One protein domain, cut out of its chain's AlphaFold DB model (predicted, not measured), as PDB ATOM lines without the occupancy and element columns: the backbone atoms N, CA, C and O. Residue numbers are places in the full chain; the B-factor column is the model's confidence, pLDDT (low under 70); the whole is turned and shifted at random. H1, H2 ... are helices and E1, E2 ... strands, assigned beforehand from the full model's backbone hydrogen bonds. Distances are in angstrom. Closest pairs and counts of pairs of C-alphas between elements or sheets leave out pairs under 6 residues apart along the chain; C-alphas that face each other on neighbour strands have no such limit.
ATOM      1  N   LYS A  27     137.156 185.908 113.976       95.12
ATOM      2  CA  LYS A  27     137.634 186.183 112.624       95.12
ATOM      3  C   LYS A  27     138.165 187.609 112.517       95.12
ATOM      4  O   LYS A  27     139.257 187.819 111.996       95.12
ATOM      5  N   LYS A  28     137.419 188.598 113.013       96.56
ATOM      6  CA  LYS A  28     137.865 190.002 112.987       96.56
ATOM      7  C   LYS A  28     139.092 190.226 113.866       96.56
ATOM      8  O   LYS A  28     139.950 191.038 113.521       96.56
ATOM      9  N   THR A  29     139.183 189.516 114.985       96.56
ATOM     10  CA  THR A  29     140.333 189.572 115.894       96.56
ATOM     11  C   THR A  29     141.572 188.997 115.222       96.56
ATOM     12  O   THR A  29     142.622 189.639 115.222       96.56
ATOM     13  N   HIS A  30     141.433 187.839 114.575       97.75
ATOM     14  CA  HIS A  30     142.498 187.198 113.813       97.75
ATOM     15  C   HIS A  30     142.963 188.091 112.667       97.75
ATOM     16  O   HIS A  30     144.153 188.382 112.583       97.75
ATOM     17  N   ASP A  31     142.036 188.624 111.864       98.12
ATOM     18  CA  ASP A  31     142.350 189.522 110.748       98.12
ATOM     19  C   ASP A  31     143.150 190.755 111.228       98.12
ATOM     20  O   ASP A  31     144.147 191.143 110.608       98.12
ATOM     21  N   ALA A  32     142.756 191.359 112.356       97.94
ATOM     22  CA  ALA A  32     143.438 192.513 112.941       97.94
ATOM     23  C   ALA A  32     144.846 192.173 113.458       97.94
ATOM     24  O   ALA A  32     145.811 192.884 113.155       97.94
ATOM     25  N   VAL A  33     144.970 191.084 114.221       98.00
ATOM     26  CA  VAL A  33     146.238 190.626 114.805       98.00
ATOM     27  C   VAL A  33     147.204 190.169 113.720       98.00
ATOM     28  O   VAL A  33     148.358 190.592 113.725       98.00
ATOM     29  N   ALA A  34     146.747 189.372 112.757       98.06
ATOM     30  CA  ALA A  34     147.566 188.882 111.658       98.06
ATOM     31  C   ALA A  34     148.090 190.036 110.800       98.06
ATOM     32  O   ALA A  34     149.286 190.095 110.515       98.06
ATOM     33  N   LYS A  35     147.230 191.004 110.448       98.31
ATOM     34  CA  LYS A  35     147.658 192.211 109.729       98.31
ATOM     35  C   LYS A  35     148.773 192.936 110.483       98.31
ATOM     36  O   LYS A  35     149.802 193.251 109.889       98.31
ATOM     37  N   ARG A  36     148.597 193.162 111.788       97.88
ATOM     38  CA  ARG A  36     149.586 193.861 112.617       97.88
ATOM     39  C   ARG A  36     150.877 193.057 112.811       97.88
ATOM     40  O   ARG A  36     151.962 193.638 112.798       97.88
ATOM     41  N   ALA A  37     150.788 191.739 112.962       97.50
ATOM     42  CA  ALA A  37     151.940 190.846 113.067       97.50
ATOM     43  C   ALA A  37     152.803 190.903 111.801       97.50
ATOM     44  O   ALA A  37     154.018 191.063 111.893       97.50
ATOM     45  N   LEU A  38     152.177 190.862 110.622       97.81
ATOM     46  CA  LEU A  38     152.856 190.905 109.321       97.81
ATOM     47  C   LEU A  38     153.544 192.247 109.022       97.81
ATOM     48  O   LEU A  38     154.432 192.312 108.173       97.81
ATOM     49  N   GLU A  39     153.177 193.321 109.723       97.38
ATOM     50  CA  GLU A  39     153.891 194.602 109.668       97.38
ATOM     51  C   GLU A  39     155.203 194.582 110.470       97.38
ATOM     52  O   GLU A  39     156.065 195.442 110.270       97.38
ATOM     53  N   GLN A  40     155.392 193.620 111.381       96.38
ATOM     54  CA  GLN A  40     156.644 193.492 112.120       96.38
ATOM     55  C   GLN A  40     157.744 192.929 111.224       96.38
ATOM     56  O   GLN A  40     157.597 191.868 110.620       96.38
ATOM     57  N   LYS A  41     158.901 193.600 111.214       96.62
ATOM     58  CA  LYS A  41     160.048 193.231 110.374       96.62
ATOM     59  C   LYS A  41     160.451 191.758 110.511       96.62
ATOM     60  O   LYS A  41     160.626 191.091 109.507       96.62
ATOM     61  N   VAL A  42     160.531 191.231 111.734       96.12
ATOM     62  CA  VAL A  42     160.942 189.832 111.983       96.12
ATOM     63  C   VAL A  42     159.960 188.793 111.436       96.12
ATOM     64  O   VAL A  42     160.370 187.695 111.071       96.12
ATOM     65  N   ILE A  43     158.676 189.145 111.357       97.62
ATOM     66  CA  ILE A  43     157.626 188.289 110.800       97.62
ATOM     67  C   ILE A  43     157.635 188.406 109.274       97.62
ATOM     68  O   ILE A  43     157.649 187.400 108.569       97.62
ATOM     69  N   LYS A  44     157.718 189.633 108.753       95.88
ATOM     70  CA  LYS A  44     157.805 189.893 107.313       95.88
ATOM     71  C   LYS A  44     159.038 189.244 106.679       95.88
ATOM     72  O   LYS A  44     158.906 188.521 105.697       95.88
ATOM     73  N   ASP A  45     160.217 189.468 107.253       97.06
ATOM     74  CA  ASP A  45     161.491 188.923 106.767       97.06
ATOM     75  C   ASP A  45     161.550 187.395 106.945       97.06
ATOM     76  O   ASP A  45     162.243 186.706 106.201       97.06
ATOM     77  N   GLY A  46     160.785 186.856 107.902       96.75
ATOM     78  CA  GLY A  46     160.601 185.420 108.101       96.75
ATOM     79  C   GLY A  46     159.677 184.745 107.082       96.75
ATOM     80  O   GLY A  46     159.582 183.523 107.088       96.75
ATOM     81  N   GLY A  47     159.002 185.505 106.208       97.56
ATOM     82  CA  GLY A  47     158.128 184.957 105.166       97.56
ATOM     83  C   GLY A  47     156.802 184.376 105.672       97.56
ATOM     84  O   GLY A  47     156.149 183.637 104.933       97.56
ATOM     85  N   TYR A  48     156.398 184.701 106.903       98.00
ATOM     86  CA  TYR A  48     155.130 184.248 107.479       98.00
ATOM     87  C   TYR A  48     153.925 184.848 106.743       98.00
ATOM     88  O   TYR A  48     153.980 185.948 106.188       98.00
ATOM     89  N   LYS A  49     152.806 184.125 106.769       98.19
ATOM     90  CA  LYS A  49     151.511 184.528 106.213       98.19
ATOM     91  C   LYS A  49     150.481 184.684 107.326       98.19
ATOM     92  O   LYS A  49     150.672 184.214 108.441       98.19
ATOM     93  N   ALA A  50     149.337 185.289 107.008       97.38
ATOM     94  CA  ALA A  50     148.250 185.474 107.974       97.38
ATOM     95  C   ALA A  50     147.794 184.150 108.616       97.38
ATOM     96  O   ALA A  50     147.589 184.087 109.822       97.38
ATOM     97  N   ASN A  51     147.723 183.072 107.829       97.06
ATOM     98  CA  ASN A  51     147.355 181.742 108.320       97.06
ATOM     99  C   ASN A  51     148.420 181.095 109.211       97.06
ATOM    100  O   ASN A  51     148.137 180.048 109.790       97.06
ATOM    101  N   ASP A  52     149.622 181.661 109.302       98.25
ATOM    102  CA  ASP A  52     150.663 181.194 110.215       98.25
ATOM    103  C   ASP A  52     150.557 181.864 111.587       98.25
ATOM    104  O   ASP A  52     151.237 181.438 112.511       98.25
ATOM    105  N   ILE A  53     149.698 182.878 111.732       98.12
ATOM    106  CA  ILE A  53     149.429 183.572 112.990       98.12
ATOM    107  C   ILE A  53     148.254 182.892 113.690       98.12
ATOM    108  O   ILE A  53     147.194 182.705 113.092       98.12
ATOM    109  N   GLN A  54     148.438 182.521 114.951       97.81
ATOM    110  CA  GLN A  54     147.424 181.909 115.805       97.81
ATOM    111  C   GLN A  54     147.107 182.843 116.962       97.81
ATOM    112  O   GLN A  54     148.019 183.336 117.627       97.81
ATOM    113  N   LEU A  55     145.817 183.065 117.209       96.88
ATOM    114  CA  LEU A  55     145.369 183.649 118.467       96.88
ATOM    115  C   LEU A  55     145.541 182.601 119.571       96.88
ATOM    116  O   LEU A  55     145.353 181.415 119.322       96.88
ATOM    117  N   VAL A  56     145.940 183.043 120.759       95.50
ATOM    118  CA  VAL A  56     146.085 182.174 121.937       95.50
ATOM    119  C   VAL A  56     145.021 182.536 122.961       95.50
ATOM    120  O   VAL A  56     144.205 181.706 123.336       95.50
ATOM    121  N   LYS A  57     145.023 183.801 123.387       94.69
ATOM    122  CA  LYS A  57     144.070 184.339 124.358       94.69
ATOM    123  C   LYS A  57     143.849 185.829 124.132       94.69
ATOM    124  O   LYS A  57     144.748 186.519 123.648       94.69
ATOM    125  N   ALA A  58     142.699 186.344 124.539       95.12
ATOM    126  CA  ALA A  58     142.435 187.775 124.651       95.12
ATOM    127  C   ALA A  58     141.843 188.094 126.021       95.12
ATOM    128  O   ALA A  58     140.804 187.555 126.377       95.12
ATOM    129  N   CYS A  59     142.473 188.992 126.771       94.12
ATOM    130  CA  CYS A  59     141.989 189.424 128.081       94.12
ATOM    131  C   CYS A  59     141.514 190.871 128.023       94.12
ATOM    132  O   CYS A  59     142.207 191.703 127.435       94.12
ATOM    133  N   GLU A  60     140.380 191.188 128.661       94.38
ATOM    134  CA  GLU A  60     140.023 192.584 128.934       94.38
ATOM    135  C   GLU A  60     141.211 193.264 129.620       94.38
ATOM    136  O   GLU A  60     141.859 192.680 130.495       94.38
ATOM    137  N   ALA A  61     141.505 194.493 129.222       94.50
ATOM    138  CA  ALA A  61     142.642 195.248 129.703       94.50
ATOM    139  C   ALA A  61     142.223 196.664 130.106       94.50
ATOM    140  O   ALA A  61     141.469 197.350 129.410       94.50
ATOM    141  N   ILE A  62     142.739 197.106 131.248       94.31
ATOM    142  CA  ILE A  62     142.487 198.432 131.816       94.31
ATOM    143  C   ILE A  62     143.797 199.210 131.774       94.31
ATOM    144  O   ILE A  62     144.861 198.654 132.040       94.31
ATOM    145  N   GLU A  63     143.730 200.480 131.395       93.56
ATOM    146  CA  GLU A  63     144.901 201.353 131.367       93.56
ATOM    147  C   GLU A  63     145.445 201.566 132.790       93.56
ATOM    148  O   GLU A  63     144.695 201.630 133.764       93.56
ATOM    149  N   ASN A  64     146.762 201.644 132.936       90.44
ATOM    150  CA  ASN A  64     147.398 201.806 134.237       90.44
ATOM    151  C   ASN A  64     146.949 203.119 134.893       90.44
ATOM    152  O   ASN A  64     147.111 204.193 134.323       90.44
ATOM    153  N   GLY A  65     146.428 203.029 136.117       90.81
ATOM    154  CA  GLY A  65     145.866 204.175 136.844       90.81
ATOM    155  C   GLY A  65     144.358 204.354 136.651       90.81
ATOM    156  O   GLY A  65     143.742 205.098 137.408       90.81
ATOM    157  N   GLU A  66     143.750 203.624 135.717       92.19
ATOM    158  CA  GLU A  66     142.302 203.571 135.536       92.19
ATOM    159  C   GLU A  66     141.704 202.358 136.263       92.19
ATOM    160  O   GLU A  66     142.388 201.386 136.595       92.19
ATOM    161  N   THR A  67     140.395 202.413 136.511       88.69
ATOM    162  CA  THR A  67     139.627 201.304 137.111       88.69
ATOM    163  C   THR A  67     138.540 200.769 136.184       88.69
ATOM    164  O   THR A  67     138.023 199.677 136.408       88.69
ATOM    165  N   GLU A  68     138.218 201.511 135.124       91.06
ATOM    166  CA  GLU A  68     137.146 201.181 134.197       91.06
ATOM    167  C   GLU A  68     137.684 200.548 132.917       91.06
ATOM    168  O   GLU A  68     138.636 201.023 132.292       91.06
ATOM    169  N   PHE A  69     137.011 199.487 132.486       90.44
ATOM    170  CA  PHE A  69     137.247 198.874 131.193       90.44
ATOM    171  C   PHE A  69     136.697 199.754 130.063       90.44
ATOM    172  O   PHE A  69     135.527 200.129 130.060       90.44
ATOM    173  N   LYS A  70     137.542 200.049 129.069       91.81
ATOM    174  CA  LYS A  70     137.215 200.933 127.930       91.81
ATOM    175  C   LYS A  70     137.261 200.212 126.576       91.81
ATOM    176  O   LYS A  70     137.580 200.833 125.558       91.81
ATOM    177  N   GLY A  71     136.985 198.905 126.561       91.69
ATOM    178  CA  GLY A  71     136.966 198.100 125.332       91.69
ATOM    179  C   GLY A  71     138.343 197.657 124.827       91.69
ATOM    180  O   GLY A  71     138.463 197.281 123.664       91.69
ATOM    181  N   ASN A  72     139.389 197.746 125.656       94.50
ATOM    182  CA  ASN A  72     140.748 197.358 125.276       94.50
ATOM    183  C   ASN A  72     141.013 195.903 125.640       94.50
ATOM    184  O   ASN A  72     140.782 195.515 126.774       94.50
ATOM    185  N   TYR A  73     141.596 195.129 124.742       95.75
ATOM    186  CA  TYR A  73     142.015 193.764 125.026       95.75
ATOM    187  C   TYR A  73     143.518 193.625 124.836       95.75
ATOM    188  O   TYR A  73     144.069 194.165 123.882       95.75
ATOM    189  N   ILE A  74     144.188 192.874 125.705       96.38
ATOM    190  CA  ILE A  74     145.529 192.363 125.411       96.38
ATOM    191  C   ILE A  74     145.347 190.999 124.756       96.38
ATOM    192  O   ILE A  74     144.786 190.085 125.357       96.38
ATOM    193  N   VAL A  75     145.800 190.876 123.510       96.62
ATOM    194  CA  VAL A  75     145.675 189.661 122.702       96.62
ATOM    195  C   VAL A  75     147.042 189.019 122.550       96.62
ATOM    196  O   VAL A  75     147.947 189.614 121.966       96.62
ATOM    197  N   SER A  76     147.185 187.807 123.077       96.31
ATOM    198  CA  SER A  76     148.365 186.962 122.889       96.31
ATOM    199  C   SER A  76     148.233 186.176 121.592       96.31
ATOM    200  O   SER A  76     147.173 185.615 121.298       96.31
ATOM    201  N   TRP A  77     149.309 186.131 120.821       97.25
ATOM    202  CA  TRP A  77     149.364 185.428 119.551       97.25
ATOM    203  C   TRP A  77     150.736 184.813 119.340       97.25
ATOM    204  O   TRP A  77     151.749 185.309 119.832       97.25
ATOM    205  N   LYS A  78     150.766 183.761 118.529       98.12
ATOM    206  CA  LYS A  78     152.001 183.076 118.173       98.12
ATOM    207  C   LYS A  78     152.037 182.663 116.714       98.12
ATOM    208  O   LYS A  78     151.001 182.611 116.049       98.12
ATOM    209  N   THR A  79     153.226 182.379 116.203       98.25
ATOM    210  CA  THR A  79     153.361 181.673 114.928       98.25
ATOM    211  C   THR A  79     153.086 180.178 115.113       98.25
ATOM    212  O   THR A  79     153.353 179.624 116.174       98.25
ATOM    213  N   LYS A  80     152.574 179.499 114.080       97.25
ATOM    214  CA  LYS A  80     152.280 178.047 114.103       97.25
ATOM    215  C   LYS A  80     153.482 177.150 114.398       97.25
ATOM    216  O   LYS A  80     153.302 176.003 114.788       97.25
ATOM    217  N   ASP A  81     154.685 177.647 114.140       97.44
ATOM    218  CA  ASP A  81     155.953 176.981 114.444       97.44
ATOM    219  C   ASP A  81     156.484 177.321 115.850       97.44
ATOM    220  O   ASP A  81     157.618 176.969 116.167       97.44
ATOM    221  N   ASP A  82     155.701 178.042 116.662       96.75
ATOM    222  CA  ASP A  82     156.019 178.501 118.019       96.75
ATOM    223  C   ASP A  82     157.300 179.355 118.130       96.75
ATOM    224  O   ASP A  82     157.813 179.596 119.223       96.75
ATOM    225  N   LYS A  83     157.835 179.858 117.008       97.75
ATOM    226  CA  LYS A  83     159.078 180.646 116.998       97.75
ATOM    227  C   LYS A  83     158.902 182.043 117.586       97.75
ATOM    228  O   LYS A  83     159.844 182.599 118.156       97.75
ATOM    229  N   TYR A  84     157.727 182.635 117.408       97.06
ATOM    230  CA  TYR A  84     157.401 183.950 117.936       97.06
ATOM    231  C   TYR A  84     156.105 183.881 118.726       97.06
ATOM    232  O   TYR A  84     155.105 183.387 118.217       97.06
ATOM    233  N   ASP A  85     156.136 184.445 119.928       95.75
ATOM    234  CA  ASP A  85     154.984 184.657 120.802       95.75
ATOM    235  C   ASP A  85     155.040 186.102 121.301       95.75
ATOM    236  O   ASP A  85     156.095 186.579 121.745       95.75
ATOM    237  N   ARG A  86     153.947 186.839 121.104       95.56
ATOM    238  CA  ARG A  86     153.848 188.264 121.407       95.56
ATOM    239  C   ARG A  86     152.422 188.641 121.783       95.56
ATOM    240  O   ARG A  86     151.453 187.941 121.514       95.56
ATOM    241  N   THR A  87     152.308 189.841 122.325       96.56
ATOM    242  CA  THR A  87     151.048 190.490 122.666       96.56
ATOM    243  C   THR A  87     150.810 191.721 121.797       96.56
ATOM    244  O   THR A  87     151.744 192.379 121.326       96.56
ATOM    245  N   PHE A  88     149.537 192.037 121.575       97.31
ATOM    246  CA  PHE A  88     149.082 193.323 121.058       97.31
ATOM    247  C   PHE A  88     147.962 193.880 121.920       97.31
ATOM    248  O   PHE A  88     147.205 193.129 122.529       97.31
ATOM    249  N   LEU A  89     147.816 195.201 121.894       97.12
ATOM    250  CA  LEU A  89     146.599 195.855 122.346       97.12
ATOM    251  C   LEU A  89     145.583 195.839 121.200       97.12
ATOM    252  O   LEU A  89     145.912 196.242 120.087       97.12
ATOM    253  N   LEU A  90     144.358 195.402 121.458       96.81
ATOM    254  CA  LEU A  90     143.244 195.406 120.521       96.81
ATOM    255  C   LEU A  90     142.144 196.331 121.041       96.81
ATOM    256  O   LEU A  90     141.657 196.158 122.153       96.81
ATOM    257  N   LYS A  91     141.702 197.268 120.206       95.25
ATOM    258  CA  LYS A  91     140.500 198.070 120.451       95.25
ATOM    259  C   LYS A  91     139.751 198.257 119.143       95.25
ATOM    260  O   LYS A  91     140.378 198.571 118.133       95.25
ATOM    261  N   ASP A  92     138.440 198.034 119.139       94.94
ATOM    262  CA  ASP A  92     137.593 198.169 117.942       94.94
ATOM    263  C   ASP A  92     138.160 197.422 116.712       94.94
ATOM    264  O   ASP A  92     138.188 197.945 115.597       94.94
ATOM    265  N   TYR A  93     138.680 196.206 116.929       95.38
ATOM    266  CA  TYR A  93     139.353 195.377 115.915       95.38
ATOM    267  C   TYR A  93     140.555 196.049 115.227       95.38
ATOM    268  O   TYR A  93     140.873 195.778 114.068       95.38
ATOM    269  N   LYS A  94     141.259 196.921 115.949       96.50
ATOM    270  CA  LYS A  94     142.556 197.476 115.553       96.50
ATOM    271  C   LYS A  94     143.611 197.021 116.546       96.50
ATOM    272  O   LYS A  94     143.520 197.343 117.727       96.50
ATOM    273  N   ALA A  95     144.594 196.273 116.054       96.81
ATOM    274  CA  ALA A  95     145.725 195.823 116.849       96.81
ATOM    275  C   ALA A  95     146.864 196.851 116.783       96.81
ATOM    276  O   ALA A  95     147.278 197.259 115.696       96.81
ATOM    277  N   THR A  96     147.391 197.259 117.935       96.19
ATOM    278  CA  THR A  96     148.537 198.163 118.059       96.19
ATOM    279  C   THR A  96     149.591 197.581 118.994       96.19
ATOM    280  O   THR A  96     149.343 196.665 119.776       96.19
ATOM    281  N   ASN A  97     150.798 198.144 118.924       87.88
ATOM    282  CA  ASN A  97     151.764 197.981 120.010       87.88
ATOM    283  C   ASN A  97     151.324 198.848 121.205       87.88
ATOM    284  O   ASN A  97     150.562 199.796 121.008       87.88
ATOM    285  N   GLY A  98     151.845 198.584 122.406       74.56
ATOM    286  CA  GLY A  98     151.621 199.453 123.572       74.56
ATOM    287  C   GLY A  98     150.744 198.847 124.664       74.56
ATOM    288  O   GLY A  98     150.137 199.576 125.439       74.56
ATOM    289  N   ASP A  99     150.710 197.523 124.754       78.81
ATOM    290  CA  ASP A  99     150.134 196.766 125.866       78.81
ATOM    291  C   ASP A  99     150.815 197.058 127.219       78.81
ATOM    292  O   ASP A  99     150.217 196.839 128.265       78.81
ATOM    293  N   THR A 100     152.018 197.644 127.229       85.62
ATOM    294  CA  THR A 100     152.778 197.984 128.448       85.62
ATOM    295  C   THR A 100     152.087 198.979 129.384       85.62
ATOM    296  O   THR A 100     152.371 198.991 130.582       85.62
ATOM    297  N   ASN A 101     151.200 199.827 128.857       89.69
ATOM    298  CA  ASN A 101     150.435 200.793 129.654       89.69
ATOM    299  C   ASN A 101     149.106 200.220 130.158       89.69
ATOM    300  O   ASN A 101     148.304 200.961 130.716       89.69
ATOM    301  N   PHE A 102     148.866 198.928 129.954       93.25
ATOM    302  CA  PHE A 102     147.625 198.262 130.305       93.25
ATOM    303  C   PHE A 102     147.897 197.066 131.210       93.25
ATOM    304  O   PHE A 102     148.971 196.461 131.196       93.25
ATOM    305  N   LYS A 103     146.884 196.700 131.987       92.56
ATOM    306  CA  LYS A 103     146.887 195.524 132.845       92.56
ATOM    307  C   LYS A 103     145.735 194.609 132.457       92.56
ATOM    308  O   LYS A 103     144.591 195.053 132.388       92.56
ATOM    309  N   GLU A 104     146.043 193.329 132.259       91.25
ATOM    310  CA  GLU A 104     145.034 192.287 132.060       91.25
ATOM    311  C   GLU A 104     144.141 192.147 133.305       91.25
ATOM    312  O   GLU A 104     144.617 192.013 134.439       91.25
ATOM    313  N   THR A 105     142.834 192.100 133.078       87.56
ATOM    314  CA  THR A 105     141.838 191.634 134.045       87.56
ATOM    315  C   THR A 105     141.752 190.114 133.930       87.56
ATOM    316  O   THR A 105     141.050 189.587 133.073       87.56
ATOM    317  N   LYS A 106     142.516 189.402 134.772       72.62
ATOM    318  CA  LYS A 106     142.724 187.940 134.680       72.62
ATOM    319  C   LYS A 106     141.439 187.109 134.650       72.62
ATOM    320  O   LYS A 106     141.432 186.045 134.046       72.62
ATOM    321  N   ASP A 107     140.373 187.598 135.272       79.50
ATOM    322  CA  ASP A 107     139.095 186.883 135.370       79.50
ATOM    323  C   ASP A 107     138.217 187.049 134.116       79.50
ATOM    324  O   ASP A 107     137.104 186.533 134.062       79.50
ATOM    325  N   LYS A 108     138.700 187.787 133.108       84.75
ATOM    326  CA  LYS A 108     137.967 188.126 131.887       84.75
ATOM    327  C   LYS A 108     138.827 187.917 130.644       84.75
ATOM    328  O   LYS A 108     139.181 188.863 129.935       84.75
ATOM    329  N   CYS A 109     139.183 186.658 130.416       90.12
ATOM    330  CA  CYS A 109     139.938 186.219 129.252       90.12
ATOM    331  C   CYS A 109     139.124 185.237 128.407       90.12
ATOM    332  O   CYS A 109     138.340 184.449 128.930       90.12
ATOM    333  N   LEU A 110     139.341 185.298 127.097       89.94
ATOM    334  CA  LEU A 110     138.799 184.397 126.092       89.94
ATOM    335  C   LEU A 110     139.955 183.599 125.495       89.94
ATOM    336  O   LEU A 110     140.933 184.200 125.043       89.94
ATOM    337  N   ASP A 111     139.823 182.279 125.472       90.50
ATOM    338  CA  ASP A 111     140.729 181.387 124.749       90.50
ATOM    339  C   ASP A 111     140.203 181.157 123.321       90.50
ATOM    340  O   ASP A 111     138.987 181.196 123.094       90.50
ATOM    341  N   PHE A 112     141.120 180.941 122.374       84.69
ATOM    342  CA  PHE A 112     140.829 180.690 120.956       84.69
ATOM    343  C   PHE A 112     141.247 179.278 120.529       84.69
ATOM    344  O   PHE A 112     142.298 178.794 121.011       84.69
TER     345      PHE A 112
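This is residues 27 to 112 of the 112 residues of an uncharacterized protein of Fictibacillus aquaticus (UniProt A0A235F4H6). A strongly twisted antiparallel sheet of five strands curls round one helix, H1, which packs on one face of it and leaves the other face without a named helix. The short helix H2 lies near one end of the long axis, and the loop of residues 64 to 71 between E1 and E2 lies at the other end. The printed part has 86 residues, with two named helices followed by five named strands, H1 H2 E1 E2 E3 E4 E5, and the sheet order is E4 E3 E2 E1 E5. The class is mixed, helices and strands. The whole is compact, with a radius of gyration of the C-alphas of 12.7 A, but elongated in outline, spanning 40 by 22 by 21 A.

H1, residues 27 to 38, begins at C-alpha 27 (137.634, 186.183, 112.624) and is 16.3 A long. H2, residues 41 to 45, is 5.8 A long. E1, residues 53 to 63, begins at C-alpha 53 (149.429, 183.572, 112.990), is 26.0 A long and bends by 67 degrees at residue 56. E2, residues 72 to 79, is 22.6 A long, and E3, residues 85 to 91, is 19.7 A long. E4, residues 94 to 96, is 6.5 A long. E5, residues 102 to 111, is 19.1 A long, bends by 89 degrees at residue 107 and ends at C-alpha 111 (140.729, 181.387, 124.749).

H1 is on the sheet, and the two make two layers, a helix on one face of a sheet. The closest C-alphas of H1 and E4 are those of Val 33 and Ala 95, 5.6 A apart. Those of H1 and E1 are Ala 34 and Ile 53, 5.8 A apart. H1 and H2 are close but not clearly touching, with C-alphas 38 and 44 5.4 A apart. H2 is not on the sheet. In both helices the O i to N i+4 pairs are within hydrogen-bond range. E1 to E4 form a meander, each strand the antiparallel neighbour of the one before. Hairpin E1 and E2 has N 61 and O 72 at 2.7 A. Hairpin E2 and E3 has N 90 and O 73 at 2.7 A. Hairpin E3 and E4 has N 96 and O 89 at 2.8 A. E5 is an edge strand, antiparallel to E1, with N 58 and O 110 at 2.8 A and N 103 and O 62 at 2.8 A. E4 is the other edge strand.

The two C-alphas farthest apart are those of Gly 47 and Thr 67, 40.4 A. The printed part has no cut and ends at Phe 112, the chain's last residue. No link is long; those from H2 to E1 and from E1 to E2 are short, the others tight. The mean pLDDT of the printed part is 94.1, and no printed residue is under 70.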